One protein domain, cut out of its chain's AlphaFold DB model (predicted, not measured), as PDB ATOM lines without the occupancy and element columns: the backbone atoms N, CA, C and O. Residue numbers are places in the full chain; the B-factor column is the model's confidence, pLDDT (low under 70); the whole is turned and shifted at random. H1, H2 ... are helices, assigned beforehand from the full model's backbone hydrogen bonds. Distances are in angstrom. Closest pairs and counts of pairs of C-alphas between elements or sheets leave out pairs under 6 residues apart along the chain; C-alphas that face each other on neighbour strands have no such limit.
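This is residues 12 to 122 of the 207 residues of an uncharacterized protein of Halobacteriales archaeon QS_8_69_26 (UniProt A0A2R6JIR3). H2, the longest helix, makes one long bar of an open, loose frame; H4 crosses it at a distance, with H3 before H4's first end and H5 after its last end, each joined to H4 by a tight link, and H1 near H2. The 111 printed residues hold five named helices, H1 to H5 in order, and no named strand: all helix. The whole is loose, radius of gyration of the C-alphas 17.6 A, spanning 51 by 36 by 23 A.

Find C-alpha 12 at (26.004, 38.170, 47.008), where H1, residues 12 to 17, begins. H2, residues 26 to 50, runs 36.4 A. Next come H3, residues 55 to 62, and H4, residues 67 to 87, 30.0 A. H5, residues 92 to 105, ends at C-alpha 105, (28.910, 1.866, 34.511).

Look at Gln 13 and Ile 36: their C-alphas, the closest of H1 and H2, are 7.3 A apart, close but not clearly touching; the lines are about perpendicular, 87 degrees. H4 and H5 are likewise close but not clearly touching, C-alphas of Arg 85 and Gly 92 closest at 7.5 A, a steep tilt of 62 degrees, opposite ways. H2 and H4 are apart. Every O i to N i+4 pair is within hydrogen-bond range in H1, H3, H4 and H5, and 18 of 21 in H2.

The farthest C-alphas, Asp 23 and Asp 109, are 52.0 A apart. The printed part has no cut, and no link is long. Residues 19 to 30 and 108 have pLDDT under 70.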
ATOM      1  N   ASP A  12      24.871  37.240  46.908       70.19
ATOM      2  CA  ASP A  12      26.004  38.170  47.008       70.19
ATOM      3  C   ASP A  12      27.200  37.739  46.148       70.19
ATOM      4  O   ASP A  12      27.801  38.560  45.454       70.19
ATOM      5  N   GLN A  13      27.498  36.438  46.099       71.44
ATOM      6  CA  GLN A  13      28.571  35.902  45.256       71.44
ATOM      7  C   GLN A  13      28.257  36.045  43.768       71.44
ATOM      8  O   GLN A  13      29.135  36.409  42.984       71.44
ATOM      9  N   ARG A  14      26.994  35.826  43.370       78.88
ATOM     10  CA  ARG A  14      26.542  36.081  41.995       78.88
ATOM     11  C   ARG A  14      26.714  37.551  41.623       78.88
ATOM     12  O   ARG A  14      27.295  37.844  40.584       78.88
ATOM     13  N   ARG A  15      26.283  38.477  42.486       72.38
ATOM     14  CA  ARG A  15      26.422  39.925  42.254       72.38
ATOM     15  C   ARG A  15      27.884  40.350  42.072       72.38
ATOM     16  O   ARG A  15      28.172  41.168  41.197       72.38
ATOM     17  N   ARG A  16      28.804  39.777  42.849       70.19
ATOM     18  CA  ARG A  16      30.244  40.067  42.747       70.19
ATOM     19  C   ARG A  16      30.868  39.536  41.458       70.19
ATOM     20  O   ARG A  16      31.619  40.268  40.818       70.19
ATOM     21  N   LEU A  17      30.513  38.326  41.017       71.38
ATOM     22  CA  LEU A  17      30.963  37.788  39.722       71.38
ATOM     23  C   LEU A  17      30.491  38.637  38.532       71.38
ATOM     24  O   LEU A  17      31.208  38.743  37.539       71.38
ATOM     25  N   SER A  18      29.333  39.290  38.652       70.75
ATOM     26  CA  SER A  18      28.793  40.223  37.652       70.75
ATOM     27  C   SER A  18      29.464  41.607  37.645       70.75
ATOM     28  O   SER A  18      29.049  42.468  36.871       70.75
ATOM     29  N   GLY A  19      30.480  41.843  38.488       58.41
ATOM     30  CA  GLY A  19      31.217  43.112  38.565       58.41
ATOM     31  C   GLY A  19      30.637  44.141  39.545       58.41
ATOM     32  O   GLY A  19      30.852  45.336  39.357       58.41
ATOM     33  N   GLY A  20      29.879  43.696  40.553       52.69
ATOM     34  CA  GLY A  20      29.052  44.562  41.399       52.69
ATOM     35  C   GLY A  20      29.740  45.419  42.469       52.69
ATOM     36  O   GLY A  20      29.136  46.412  42.849       52.69
ATOM     37  N   ASP A  21      30.954  45.113  42.942       54.94
ATOM     38  CA  ASP A  21      31.554  45.847  44.073       54.94
ATOM     39  C   ASP A  21      33.042  46.148  43.842       54.94
ATOM     40  O   ASP A  21      33.881  45.249  43.847       54.94
ATOM     41  N   ALA A  22      33.370  47.432  43.671       55.62
ATOM     42  CA  ALA A  22      34.745  47.937  43.602       55.62
ATOM     43  C   ALA A  22      35.348  48.264  44.989       55.62
ATOM     44  O   ALA A  22      36.510  48.655  45.061       55.62
ATOM     45  N   ASP A  23      34.575  48.090  46.071       54.88
ATOM     46  CA  ASP A  23      34.876  48.612  47.416       54.88
ATOM     47  C   ASP A  23      35.077  47.525  48.500       54.88
ATOM     48  O   ASP A  23      35.086  47.832  49.691       54.88
ATOM     49  N   ALA A  24      35.254  46.248  48.136       57.16
ATOM     50  CA  ALA A  24      35.513  45.193  49.125       57.16
ATOM     51  C   ALA A  24      36.967  45.237  49.644       57.16
ATOM     52  O   ALA A  24      37.920  45.269  48.863       57.16
ATOM     53  N   GLU A  25      37.154  45.195  50.968       60.38
ATOM     54  CA  GLU A  25      38.482  45.120  51.585       60.38
ATOM     55  C   GLU A  25      39.207  43.823  51.171       60.38
ATOM     56  O   GLU A  25      38.640  42.729  51.189       60.38
ATOM     57  N   ALA A  26      40.499  43.917  50.835       57.81
ATOM     58  CA  ALA A  26      41.277  42.828  50.224       57.81
ATOM     59  C   ALA A  26      41.291  41.495  51.013       57.81
ATOM     60  O   ALA A  26      41.526  40.432  50.433       57.81
ATOM     61  N   ALA A  27      41.055  41.528  52.331       57.28
ATOM     62  CA  ALA A  27      40.972  40.332  53.174       57.28
ATOM     63  C   ALA A  27      39.620  39.601  53.042       57.28
ATOM     64  O   ALA A  27      39.604  38.371  52.951       57.28
ATOM     65  N   GLU A  28      38.509  40.341  52.969       63.59
ATOM     66  CA  GLU A  28      37.180  39.780  52.686       63.59
ATOM     67  C   GLU A  28      37.117  39.231  51.259       63.59
ATOM     68  O   GLU A  28      36.552  38.165  51.012       63.59
ATOM     69  N   GLU A  29      37.795  39.904  50.328       65.50
ATOM     70  CA  GLU A  29      37.913  39.462  48.941       65.50
ATOM     71  C   GLU A  29      38.670  38.123  48.817       65.50
ATOM     72  O   GLU A  29      38.337  37.278  47.985       65.50
ATOM     73  N   GLY A  30      39.679  37.888  49.664       67.94
ATOM     74  CA  GLY A  30      40.426  36.628  49.702       67.94
ATOM     75  C   GLY A  30      39.590  35.441  50.190       67.94
ATOM     76  O   GLY A  30      39.597  34.386  49.551       67.94
ATOM     77  N   GLN A  31      38.853  35.622  51.291       74.38
ATOM     78  CA  GLN A  31      37.997  34.579  51.868       74.38
ATOM     79  C   GLN A  31      36.823  34.237  50.946       74.38
ATOM     80  O   GLN A  31      36.544  33.060  50.719       74.38
ATOM     81  N   ASP A  32      36.184  35.245  50.349       76.06
ATOM     82  CA  ASP A  32      35.051  35.031  49.446       76.06
ATOM     83  C   ASP A  32      35.478  34.325  48.149       76.06
ATOM     84  O   ASP A  32      34.838  33.368  47.716       76.06
ATOM     85  N   ARG A  33      36.635  34.686  47.569       78.12
ATOM     86  CA  ARG A  33      37.192  33.946  46.421       78.12
ATOM     87  C   ARG A  33      37.471  32.483  46.756       78.12
ATOM     88  O   ARG A  33      37.289  31.627  45.893       78.12
ATOM     89  N   GLN A  34      37.952  32.190  47.963       82.94
ATOM     90  CA  GLN A  34      38.179  30.811  48.386       82.94
ATOM     91  C   GLN A  34      36.853  30.055  48.544       82.94
ATOM     92  O   GLN A  34      36.722  28.968  47.987       82.94
ATOM     93  N   ALA A  35      35.849  30.666  49.174       83.75
ATOM     94  CA  ALA A  35      34.517  30.080  49.305       83.75
ATOM     95  C   ALA A  35      33.857  29.810  47.939       83.75
ATOM     96  O   ALA A  35      33.282  28.744  47.729       83.75
ATOM     97  N   ILE A  36      33.980  30.736  46.979       83.69
ATOM     98  CA  ILE A  36      33.497  30.539  45.603       83.69
ATOM     99  C   ILE A  36      34.211  29.351  44.948       83.69
ATOM    100  O   ILE A  36      33.558  28.509  44.337       83.69
ATOM    101  N   ARG A  37      35.541  29.242  45.080       86.50
ATOM    102  CA  ARG A  37      36.307  28.111  44.521       86.50
ATOM    103  C   ARG A  37      35.873  26.776  45.113       86.50
ATOM    104  O   ARG A  37      35.727  25.812  44.367       86.50
ATOM    105  N   GLU A  38      35.675  26.723  46.426       87.56
ATOM    106  CA  GLU A  38      35.226  25.519  47.127       87.56
ATOM    107  C   GLU A  38      33.832  25.101  46.649       87.56
ATOM    108  O   GLU A  38      33.649  23.943  46.284       87.56
ATOM    109  N   ARG A  39      32.887  26.043  46.524       88.31
ATOM    110  CA  ARG A  39      31.534  25.754  46.018       88.31
ATOM    111  C   ARG A  39      31.509  25.332  44.554       88.31
ATOM    112  O   ARG A  39      30.804  24.392  44.218       88.31
ATOM    113  N   VAL A  40      32.289  25.982  43.690       88.38
ATOM    114  CA  VAL A  40      32.408  25.570  42.281       88.38
ATOM    115  C   VAL A  40      32.993  24.162  42.186       88.38
ATOM    116  O   VAL A  40      32.513  23.354  41.403       88.38
ATOM    117  N   THR A  41      34.007  23.850  42.995       87.50
ATOM    118  CA  THR A  41      34.622  22.516  43.003       87.50
ATOM    119  C   THR A  41      33.651  21.457  43.524       87.50
ATOM    120  O   THR A  41      33.553  20.396  42.919       87.50
ATOM    121  N   ALA A  42      32.914  21.755  44.598       87.75
ATOM    122  CA  ALA A  42      31.883  20.869  45.134       87.75
ATOM    123  C   ALA A  42      30.768  20.625  44.107       87.75
ATOM    124  O   ALA A  42      30.489  19.477  43.791       87.75
ATOM    125  N   GLY A  43      30.242  21.686  43.487       88.38
ATOM    126  CA  GLY A  43      29.201  21.571  42.462       88.38
ATOM    127  C   GLY A  43      29.626  20.788  41.221       88.38
ATOM    128  O   GLY A  43      28.809  20.109  40.614       88.38
ATOM    129  N   LEU A  44      30.908  20.843  40.839       90.38
ATOM    130  CA  LEU A  44      31.439  19.974  39.783       90.38
ATOM    131  C   LEU A  44      31.495  18.501  40.216       90.38
ATOM    132  O   LEU A  44      31.325  17.627  39.372       90.38
ATOM    133  N   GLY A  45      31.740  18.236  41.501       87.62
ATOM    134  CA  GLY A  45      31.712  16.891  42.079       87.62
ATOM    135  C   GLY A  45      30.300  16.315  42.183       87.62
ATOM    136  O   GLY A  45      30.123  15.124  41.959       87.62
ATOM    137  N   ASP A  46      29.291  17.155  42.427       89.88
ATOM    138  CA  ASP A  46      27.897  16.715  42.561       89.88
ATOM    139  C   ASP A  46      27.367  16.022  41.291       89.88
ATOM    140  O   ASP A  46      26.525  15.132  41.389       89.88
ATOM    141  N   PHE A  47      27.895  16.347  40.102       90.12
ATOM    142  CA  PHE A  47      27.507  15.668  38.859       90.12
ATOM    143  C   PHE A  47      27.796  14.165  38.868       90.12
ATOM    144  O   PHE A  47      27.075  13.428  38.205       90.12
ATOM    145  N   GLU A  48      28.792  13.691  39.624       86.44
ATOM    146  CA  GLU A  48      29.051  12.252  39.778       86.44
ATOM    147  C   GLU A  48      27.834  11.521  40.361       86.44
ATOM    148  O   GLU A  48      27.542  10.401  39.959       86.44
ATOM    149  N   HIS A  49      27.095  12.184  41.252       85.50
ATOM    150  CA  HIS A  49      25.899  11.652  41.909       85.50
ATOM    151  C   HIS A  49      24.605  11.906  41.129       85.50
ATOM    152  O   HIS A  49      23.559  11.374  41.484       85.50
ATOM    153  N   LEU A  50      24.647  12.767  40.110       90.38
ATOM    154  CA  LEU A  50      23.488  13.065  39.269       90.38
ATOM    155  C   LEU A  50      23.423  12.173  38.026       90.38
ATOM    156  O   LEU A  50      22.392  12.129  37.363       90.38
ATOM    157  N   VAL A  51      24.511  11.474  37.694       88.75
ATOM    158  CA  VAL A  51      24.586  10.602  36.513       88.75
ATOM    159  C   VAL A  51      23.638   9.404  36.620       88.75
ATOM    160  O   VAL A  51      23.088   8.997  35.603       88.75
ATOM    161  N   ASP A  52      23.424   8.856  37.816       87.00
ATOM    162  CA  ASP A  52      22.505   7.744  38.095       87.00
ATOM    163  C   ASP A  52      21.202   8.196  38.776       87.00
ATOM    164  O   ASP A  52      20.436   7.373  39.282       87.00
ATOM    165  N   TYR A  53      20.927   9.504  38.782       90.12
ATOM    166  CA  TYR A  53      19.707  10.040  39.371       90.12
ATOM    167  C   TYR A  53      18.480   9.643  38.525       90.12
ATOM    168  O   TYR A  53      18.516   9.816  37.302       90.12
ATOM    169  N   PRO A  54      17.399   9.108  39.131       91.56
ATOM    170  CA  PRO A  54      16.268   8.577  38.373       91.56
ATOM    171  C   PRO A  54      15.547   9.629  37.524       91.56
ATOM    172  O   PRO A  54      15.358  10.770  37.951       91.56
ATOM    173  N   ASP A  55      15.053   9.211  36.359       92.88
ATOM    174  CA  ASP A  55      14.302  10.053  35.421       92.88
ATOM    175  C   ASP A  55      13.087  10.705  36.108       92.88
ATOM    176  O   ASP A  55      12.881  11.909  35.978       92.88
ATOM    177  N   GLU A  56      12.320   9.936  36.893       92.62
ATOM    178  CA  GLU A  56      11.133  10.431  37.614       92.62
ATOM    179  C   GLU A  56      11.483  11.552  38.607       92.62
ATOM    180  O   GLU A  56      10.735  12.514  38.778       92.62
ATOM    181  N   GLU A  57      12.651  11.463  39.240       93.62
ATOM    182  CA  GLU A  57      13.106  12.463  40.201       93.62
ATOM    183  C   GLU A  57      13.640  13.722  39.498       93.62
ATOM    184  O   GLU A  57      13.466  14.834  40.007       93.62
ATOM    185  N   PHE A  58      14.245  13.586  38.310       92.81
ATOM    186  CA  PHE A  58      14.561  14.735  37.454       92.81
ATOM    187  C   PHE A  58      13.296  15.450  36.976       92.81
ATOM    188  O   PHE A  58      13.257  16.681  36.996       92.81
ATOM    189  N   GLU A  59      12.259  14.707  36.584       93.31
ATOM    190  CA  GLU A  59      10.970  15.278  36.174       93.31
ATOM    191  C   GLU A  59      10.337  16.098  37.305       93.31
ATOM    192  O   GLU A  59       9.916  17.234  37.081       93.31
ATOM    193  N   LEU A  60      10.342  15.577  38.537       94.06
ATOM    194  CA  LEU A  60       9.847  16.299  39.714       94.06
ATOM    195  C   LEU A  60      10.691  17.539  40.039       94.06
ATOM    196  O   LEU A  60      10.145  18.602  40.333       94.06
ATOM    197  N   ALA A  61      12.021  17.428  39.977       91.56
ATOM    198  CA  ALA A  61      12.919  18.546  40.267       91.56
ATOM    199  C   ALA A  61      12.781  19.699  39.257       91.56
ATOM    200  O   ALA A  61      13.012  20.859  39.607       91.56
ATOM    201  N   LEU A  62      12.403  19.383  38.017       93.06
ATOM    202  CA  LEU A  62      12.292  20.334  36.912       93.06
ATOM    203  C   LEU A  62      10.848  20.757  36.607       93.06
ATOM    204  O   LEU A  62      10.658  21.609  35.748       93.06
ATOM    205  N   GLU A  63       9.844  20.251  37.331       94.38
ATOM    206  CA  GLU A  63       8.415  20.512  37.076       94.38
ATOM    207  C   GLU A  63       8.075  22.014  36.988       94.38
ATOM    208  O   GLU A  63       7.207  22.430  36.220       94.38
ATOM    209  N   ALA A  64       8.765  22.843  37.776       90.88
ATOM    210  CA  ALA A  64       8.536  24.284  37.843       90.88
ATOM    211  C   ALA A  64       9.365  25.111  36.841       90.88
ATOM    212  O   ALA A  64       9.198  26.331  36.800       90.88
ATOM    213  N   VAL A  65      10.267  24.485  36.080       91.50
ATOM    214  CA  VAL A  65      11.168  25.155  35.131       91.50
ATOM    215  C   VAL A  65      10.628  24.961  33.720       91.50
ATOM    216  O   VAL A  65      10.393  23.834  33.291       91.50
ATOM    217  N   ASP A  66      10.431  26.052  32.983       93.94
ATOM    218  CA  ASP A  66       9.986  25.954  31.594       93.94
ATOM    219  C   ASP A  66      11.122  25.556  30.631       93.94
ATOM    220  O   ASP A  66      12.313  25.719  30.914       93.94
ATOM    221  N   ASP A  67      10.741  25.034  29.461       95.00
ATOM    222  CA  ASP A  67      11.683  24.537  28.451       95.00
ATOM    223  C   ASP A  67      12.645  25.622  27.938       95.00
ATOM    224  O   ASP A  67      13.778  25.314  27.553       95.00
ATOM    225  N   GLU A  68      12.224  26.891  27.904       94.62
ATOM    226  CA  GLU A  68      13.054  27.999  27.422       94.62
ATOM    227  C   GLU A  68      14.156  28.319  28.438       94.62
ATOM    228  O   GLU A  68      15.337  28.420  28.079       94.62
ATOM    229  N   GLU A  69      13.793  28.413  29.716       93.56
ATOM    230  CA  GLU A  69      14.722  28.591  30.822       93.56
ATOM    231  C   GLU A  69      15.680  27.403  30.946       93.56
ATOM    232  O   GLU A  69      16.896  27.607  31.075       93.56
ATOM    233  N   LEU A  70      15.171  26.173  30.834       94.00
ATOM    234  CA  LEU A  70      15.989  24.965  30.870       94.00
ATOM    235  C   LEU A  70      16.978  24.926  29.697       94.00
ATOM    236  O   LEU A  70      18.172  24.706  29.903       94.00
ATOM    237  N   THR A  71      16.527  25.232  28.477       95.00
ATOM    238  CA  THR A  71      17.390  25.278  27.284       95.00
ATOM    239  C   THR A  71      18.512  26.302  27.440       95.00
ATOM    240  O   THR A  71      19.675  26.008  27.146       95.00
ATOM    241  N   ARG A  72      18.192  27.505  27.932       94.81
ATOM    242  CA  ARG A  72      19.193  28.548  28.194       94.81
ATOM    243  C   ARG A  72      20.211  28.086  29.237       94.81
ATOM    244  O   ARG A  72      21.412  28.255  29.032       94.81
ATOM    245  N   THR A  73      19.742  27.470  30.317       93.19
ATOM    246  CA  THR A  73      20.592  26.979  31.409       93.19
ATOM    247  C   THR A  73      21.539  25.881  30.925       93.19
ATOM    248  O   THR A  73      22.743  25.956  31.168       93.19
ATOM    249  N   LEU A  74      21.042  24.917  30.145       94.31
ATOM    250  CA  LEU A  74      21.862  23.866  29.533       94.31
ATOM    251  C   LEU A  74      22.916  24.441  28.573       94.31
ATOM    252  O   LEU A  74      24.061  23.983  28.562       94.31
ATOM    253  N   ALA A  75      22.579  25.480  27.805       94.44
ATOM    254  CA  ALA A  75      23.541  26.162  26.941       94.44
ATOM    255  C   ALA A  75      24.648  26.875  27.745       94.44
ATOM    256  O   ALA A  75      25.826  26.788  27.391       94.44
ATOM    257  N   GLU A  76      24.297  27.545  28.847       94.25
ATOM    258  CA  GLU A  76      25.264  28.177  29.754       94.25
ATOM    259  C   GLU A  76      26.179  27.128  30.414       94.25
ATOM    260  O   GLU A  76      27.402  27.302  30.431       94.25
ATOM    261  N   MET A  77      25.619  26.000  30.868       93.81
ATOM    262  CA  MET A  77      26.379  24.862  31.401       93.81
ATOM    263  C   MET A  77      27.364  24.304  30.370       93.81
ATOM    264  O   MET A  77      28.539  24.117  30.686       93.81
ATOM    265  N   ARG A  78      26.928  24.129  29.115       93.06
ATOM    266  CA  ARG A  78      27.784  23.673  28.011       93.06
ATOM    267  C   ARG A  78      28.961  24.621  27.761       93.06
ATOM    268  O   ARG A  78      30.082  24.174  27.521       93.06
ATOM    269  N   VAL A  79      28.742  25.935  27.843       95.00
ATOM    270  CA  VAL A  79      29.825  26.929  27.732       95.00
ATOM    271  C   VAL A  79      30.806  26.805  28.898       95.00
ATOM    272  O   VAL A  79      32.018  26.878  28.690       95.00
ATOM    273  N   VAL A  80      30.314  26.630  30.127       93.12
ATOM    274  CA  VAL A  80      31.168  26.472  31.316       93.12
ATOM    275  C   VAL A  80      32.013  25.200  31.225       93.12
ATOM    276  O   VAL A  80      33.222  25.273  31.445       93.12
ATOM    277  N   GLU A  81      31.412  24.077  30.836       94.12
ATOM    278  CA  GLU A  81      32.095  22.804  30.599       94.12
ATOM    279  C   GLU A  81      33.257  22.972  29.605       94.12
ATOM    280  O   GLU A  81      34.410  22.677  29.932       94.12
ATOM    281  N   GLU A  82      32.991  23.540  28.423       94.75
ATOM    282  CA  GLU A  82      34.012  23.760  27.392       94.75
ATOM    283  C   GLU A  82      35.120  24.712  27.862       94.75
ATOM    284  O   GLU A  82      36.301  24.499  27.575       94.75
ATOM    285  N   ARG A  83      34.780  25.746  28.642       96.19
ATOM    286  CA  ARG A  83      35.782  26.650  29.225       96.19
ATOM    287  C   ARG A  83      36.694  25.930  30.212       96.19
ATOM    288  O   ARG A  83      37.903  26.153  30.162       96.19
ATOM    289  N   ILE A  84      36.149  25.090  31.094       94.06
ATOM    290  CA  ILE A  84      36.937  24.305  32.058       94.06
ATOM    291  C   ILE A  84      37.847  23.330  31.309       94.06
ATOM    292  O   ILE A  84      39.046  23.270  31.591       94.06
ATOM    293  N   ARG A  85      37.297  22.626  30.314       95.31
ATOM    294  CA  ARG A  85      38.033  21.700  29.453       95.31
ATOM    295  C   ARG A  85      39.241  22.379  28.805       95.31
ATOM    296  O   ARG A  85      40.370  21.914  28.966       95.31
ATOM    297  N   LEU A  86      39.018  23.508  28.130       95.44
ATOM    298  CA  LEU A  86      40.072  24.275  27.459       95.44
ATOM    299  C   LEU A  86      41.095  24.845  28.449       95.44
ATOM    300  O   LEU A  86      42.295  24.759  28.203       95.44
ATOM    301  N   LEU A  87      40.644  25.377  29.590       95.31
ATOM    302  CA  LEU A  87      41.522  25.912  30.636       95.31
ATOM    303  C   LEU A  87      42.481  24.847  31.190       95.31
ATOM    304  O   LEU A  87      43.599  25.167  31.593       95.31
ATOM    305  N   ARG A  88      42.043  23.586  31.231       95.06
ATOM    306  CA  ARG A  88      42.824  22.450  31.736       95.06
ATOM    307  C   ARG A  88      43.557  21.673  30.642       95.06
ATOM    308  O   ARG A  88      44.265  20.730  30.981       95.06
ATOM    309  N   GLY A  89      43.421  22.066  29.372       93.62
ATOM    310  CA  GLY A  89      44.030  21.360  28.241       93.62
ATOM    311  C   GLY A  89      43.509  19.931  28.078       93.62
ATOM    312  O   GLY A  89      44.270  19.037  27.723       93.62
ATOM    313  N   ILE A  90      42.236  19.698  28.407       96.06
ATOM    314  CA  ILE A  90      41.598  18.388  28.271       96.06
ATOM    315  C   ILE A  90      41.069  18.251  26.837       96.06
ATOM    316  O   ILE A  90      40.346  19.113  26.331       96.06
ATOM    317  N   GLU A  91      41.413  17.158  26.165       94.25
ATOM    318  CA  GLU A  91      40.927  16.883  24.810       94.25
ATOM    319  C   GLU A  91      39.428  16.552  24.812       94.25
ATOM    320  O   GLU A  91      38.948  15.814  25.671       94.25
ATOM    321  N   GLY A  92      38.680  17.084  23.837       91.44
ATOM    322  CA  GLY A  92      37.226  16.870  23.739       91.44
ATOM    323  C   GLY A  92      36.856  15.391  23.628       91.44
ATOM    324  O   GLY A  92      35.997  14.902  24.359       91.44
ATOM    325  N   ASP A  93      37.587  14.649  22.798       94.19
ATOM    326  CA  ASP A  93      37.357  13.215  22.610       94.19
ATOM    327  C   ASP A  93      37.662  12.400  23.885       94.19
ATOM    328  O   ASP A  93      37.059  11.348  24.105       94.19
ATOM    329  N   ALA A  94      38.539  12.894  24.771       93.38
ATOM    330  CA  ALA A  94      38.796  12.260  26.065       93.38
ATOM    331  C   ALA A  94      37.610  12.426  27.030       93.38
ATOM    332  O   ALA A  94      37.275  11.484  27.749       93.38
ATOM    333  N   VAL A  95      36.935  13.584  27.009       94.31
ATOM    334  CA  VAL A  95      35.691  13.806  27.768       94.31
ATOM    335  C   VAL A  95      34.593  12.874  27.260       94.31
ATOM    336  O   VAL A  95      33.963  12.192  28.061       94.31
ATOM    337  N   VAL A  96      34.425  12.762  25.938       95.06
ATOM    338  CA  VAL A  96      33.454  11.843  25.315       95.06
ATOM    339  C   VAL A  96      33.713  10.390  25.720       95.06
ATOM    340  O   VAL A  96      32.781   9.679  26.095       95.06
ATOM    341  N   ALA A  97      34.971   9.942  25.688       93.69
ATOM    342  CA  ALA A  97      35.331   8.596  26.127       93.69
ATOM    343  C   ALA A  97      35.005   8.372  27.614       93.69
ATOM    344  O   ALA A  97      34.451   7.333  27.972       93.69
ATOM    345  N   SER A  98      35.298   9.354  28.470       93.50
ATOM    346  CA  SER A  98      34.969   9.290  29.897       93.50
ATOM    347  C   SER A  98      33.458   9.255  30.142       93.50
ATOM    348  O   SER A  98      33.002   8.457  30.955       93.50
ATOM    349  N   ALA A  99      32.678  10.062  29.420       93.06
ATOM    350  CA  ALA A  99      31.222  10.107  29.538       93.06
ATOM    351  C   ALA A  99      30.571   8.780  29.117       93.06
ATOM    352  O   ALA A  99      29.710   8.259  29.820       93.06
ATOM    353  N   ARG A 100      31.048   8.169  28.023       93.00
ATOM    354  CA  ARG A 100      30.605   6.831  27.595       93.00
ATOM    355  C   ARG A 100      30.889   5.764  28.652       93.00
ATOM    356  O   ARG A 100      30.033   4.925  28.907       93.00
ATOM    357  N   ASN A 101      32.069   5.806  29.272       91.38
ATOM    358  CA  ASN A 101      32.413   4.884  30.356       91.38
ATOM    359  C   ASN A 101      31.532   5.095  31.591       91.38
ATOM    360  O   ASN A 101      31.146   4.115  32.216       91.38
ATOM    361  N   ALA A 102      31.206   6.349  31.924       88.56
ATOM    362  CA  ALA A 102      30.318   6.669  33.037       88.56
ATOM    363  C   ALA A 102      28.915   6.097  32.798       88.56
ATOM    364  O   ALA A 102      28.430   5.340  33.628       88.56
ATOM    365  N   VAL A 103      28.320   6.344  31.625       89.94
ATOM    366  CA  VAL A 103      27.005   5.782  31.263       89.94
ATOM    367  C   VAL A 103      27.017   4.253  31.262       89.94
ATOM    368  O   VAL A 103      26.091   3.632  31.769       89.94
ATOM    369  N   ALA A 104      28.076   3.627  30.743       86.94
ATOM    370  CA  ALA A 104      28.196   2.169  30.729       86.94
ATOM    371  C   ALA A 104      28.350   1.540  32.128       86.94
ATOM    372  O   ALA A 104      28.160   0.332  32.267       86.94
ATOM    373  N   ALA A 105      28.735   2.326  33.138       86.12
ATOM    374  CA  ALA A 105      28.910   1.866  34.511       86.12
ATOM    375  C   ALA A 105      27.629   1.965  35.360       86.12
ATOM    376  O   ALA A 105      27.592   1.375  36.439       86.12
ATOM    377  N   VAL A 106      26.606   2.688  34.893       85.00
ATOM    378  CA  VAL A 106      25.335   2.868  35.609       85.00
ATOM    379  C   VAL A 106      24.428   1.653  35.413       85.00
ATOM    380  O   VAL A 106      24.300   1.127  34.306       85.00
ATOM    381  N   ASP A 107      23.772   1.225  36.492       78.25
ATOM    382  CA  ASP A 107      22.656   0.284  36.410       78.25
ATOM    383  C   ASP A 107      21.402   1.048  35.970       78.25
ATOM    384  O   ASP A 107      21.001   2.013  36.613       78.25
ATOM    385  N   ALA A 108      20.803   0.662  34.845       69.56
ATOM    386  CA  ALA A 108      19.786   1.463  34.157       69.56
ATOM    387  C   ALA A 108      18.403   1.473  34.846       69.56
ATOM    388  O   ALA A 108      17.418   1.894  34.233       69.56
ATOM    389  N   ASP A 109      18.300   0.984  36.083       79.56
ATOM    390  CA  ASP A 109      17.043   0.956  36.827       79.56
ATOM    391  C   ASP A 109      16.625   2.386  37.205       79.56
ATOM    392  O   ASP A 109      17.313   3.081  37.946       79.56
ATOM    393  N   GLY A 110      15.516   2.857  36.632       78.38
ATOM    394  CA  GLY A 110      15.011   4.219  36.836       78.38
ATOM    395  C   GLY A 110      15.671   5.323  35.994       78.38
ATOM    396  O   GLY A 110      15.183   6.445  36.041       78.38
ATOM    397  N   ALA A 111      16.701   5.039  35.189       86.12
ATOM    398  CA  ALA A 111      17.430   6.032  34.378       86.12
ATOM    399  C   ALA A 111      17.395   5.693  32.871       86.12
ATOM    400  O   ALA A 111      18.419   5.550  32.194       86.12
ATOM    401  N   ALA A 112      16.192   5.521  32.317       84.75
ATOM    402  CA  ALA A 112      15.988   5.106  30.928       84.75
ATOM    403  C   ALA A 112      16.466   6.154  29.904       84.75
ATOM    404  O   ALA A 112      16.736   5.817  28.744       84.75
ATOM    405  N   THR A 113      16.564   7.430  30.290       88.25
ATOM    406  CA  THR A 113      17.162   8.480  29.454       88.25
ATOM    407  C   THR A 113      18.630   8.213  29.128       88.25
ATOM    408  O   THR A 113      19.031   8.506  28.002       88.25
ATOM    409  N   LEU A 114      19.404   7.566  30.009       87.19
ATOM    410  CA  LEU A 114      20.822   7.252  29.768       87.19
ATOM    411  C   LEU A 114      21.034   6.392  28.518       87.19
ATOM    412  O   LEU A 114      21.985   6.608  27.770       87.19
ATOM    413  N   GLY A 115      20.106   5.474  28.225       82.94
ATOM    414  CA  GLY A 115      20.137   4.652  27.010       82.94
ATOM    415  C   GLY A 115      19.883   5.426  25.708       82.94
ATOM    416  O   GLY A 115      20.060   4.871  24.626       82.94
ATOM    417  N   ARG A 116      19.459   6.692  25.802       86.94
ATOM    418  CA  ARG A 116      19.213   7.607  24.675       86.94
ATOM    419  C   ARG A 116      20.290   8.688  24.543       86.94
ATOM    420  O   ARG A 116      20.255   9.443  23.576       86.94
ATOM    421  N   VAL A 117      21.216   8.796  25.498       87.19
ATOM    422  CA  VAL A 117      22.274   9.809  25.457       87.19
ATOM    423  C   VAL A 117      23.332   9.401  24.436       87.19
ATOM    424  O   VAL A 117      24.027   8.397  24.590       87.19
ATOM    425  N   GLU A 118      23.480  10.216  23.396       87.19
ATOM    426  CA  GLU A 118      24.479  10.022  22.350       87.19
ATOM    427  C   GLU A 118      25.626  11.022  22.521       87.19
ATOM    428  O   GLU A 118      25.454  12.236  22.427       87.19
ATOM    429  N   PHE A 119      26.832  10.504  22.754       88.94
ATOM    430  CA  PHE A 119      28.054  11.301  22.716       88.94
ATOM    431  C   PHE A 119      28.777  11.043  21.403       88.94
ATOM    432  O   PHE A 119      28.955   9.881  21.039       88.94
ATOM    433  N   HIS A 120      29.260  12.090  20.734       87.69
ATOM    434  CA  HIS A 120      30.023  11.962  19.490       87.69
ATOM    435  C   HIS A 120      31.390  12.625  19.597       87.69
ATOM    436  O   HIS A 120      31.502  13.808  19.922       87.69
ATOM    437  N   THR A 121      32.421  11.866  19.245       90.38
ATOM    438  CA  THR A 121      33.778  12.367  19.022       90.38
ATOM    439  C   THR A 121      33.832  13.271  17.796       90.38
ATOM    440  O   THR A 121      32.974  13.223  16.910       90.38
ATOM    441  N   THR A 122      34.895  14.062  17.698       85.81
ATOM    442  CA  THR A 122      35.140  14.939  16.544       85.81
ATOM    443  C   THR A 122      35.201  14.145  15.233       85.81
ATOM    444  O   THR A 122      34.703  14.596  14.201       85.81
TER     445      THR A 122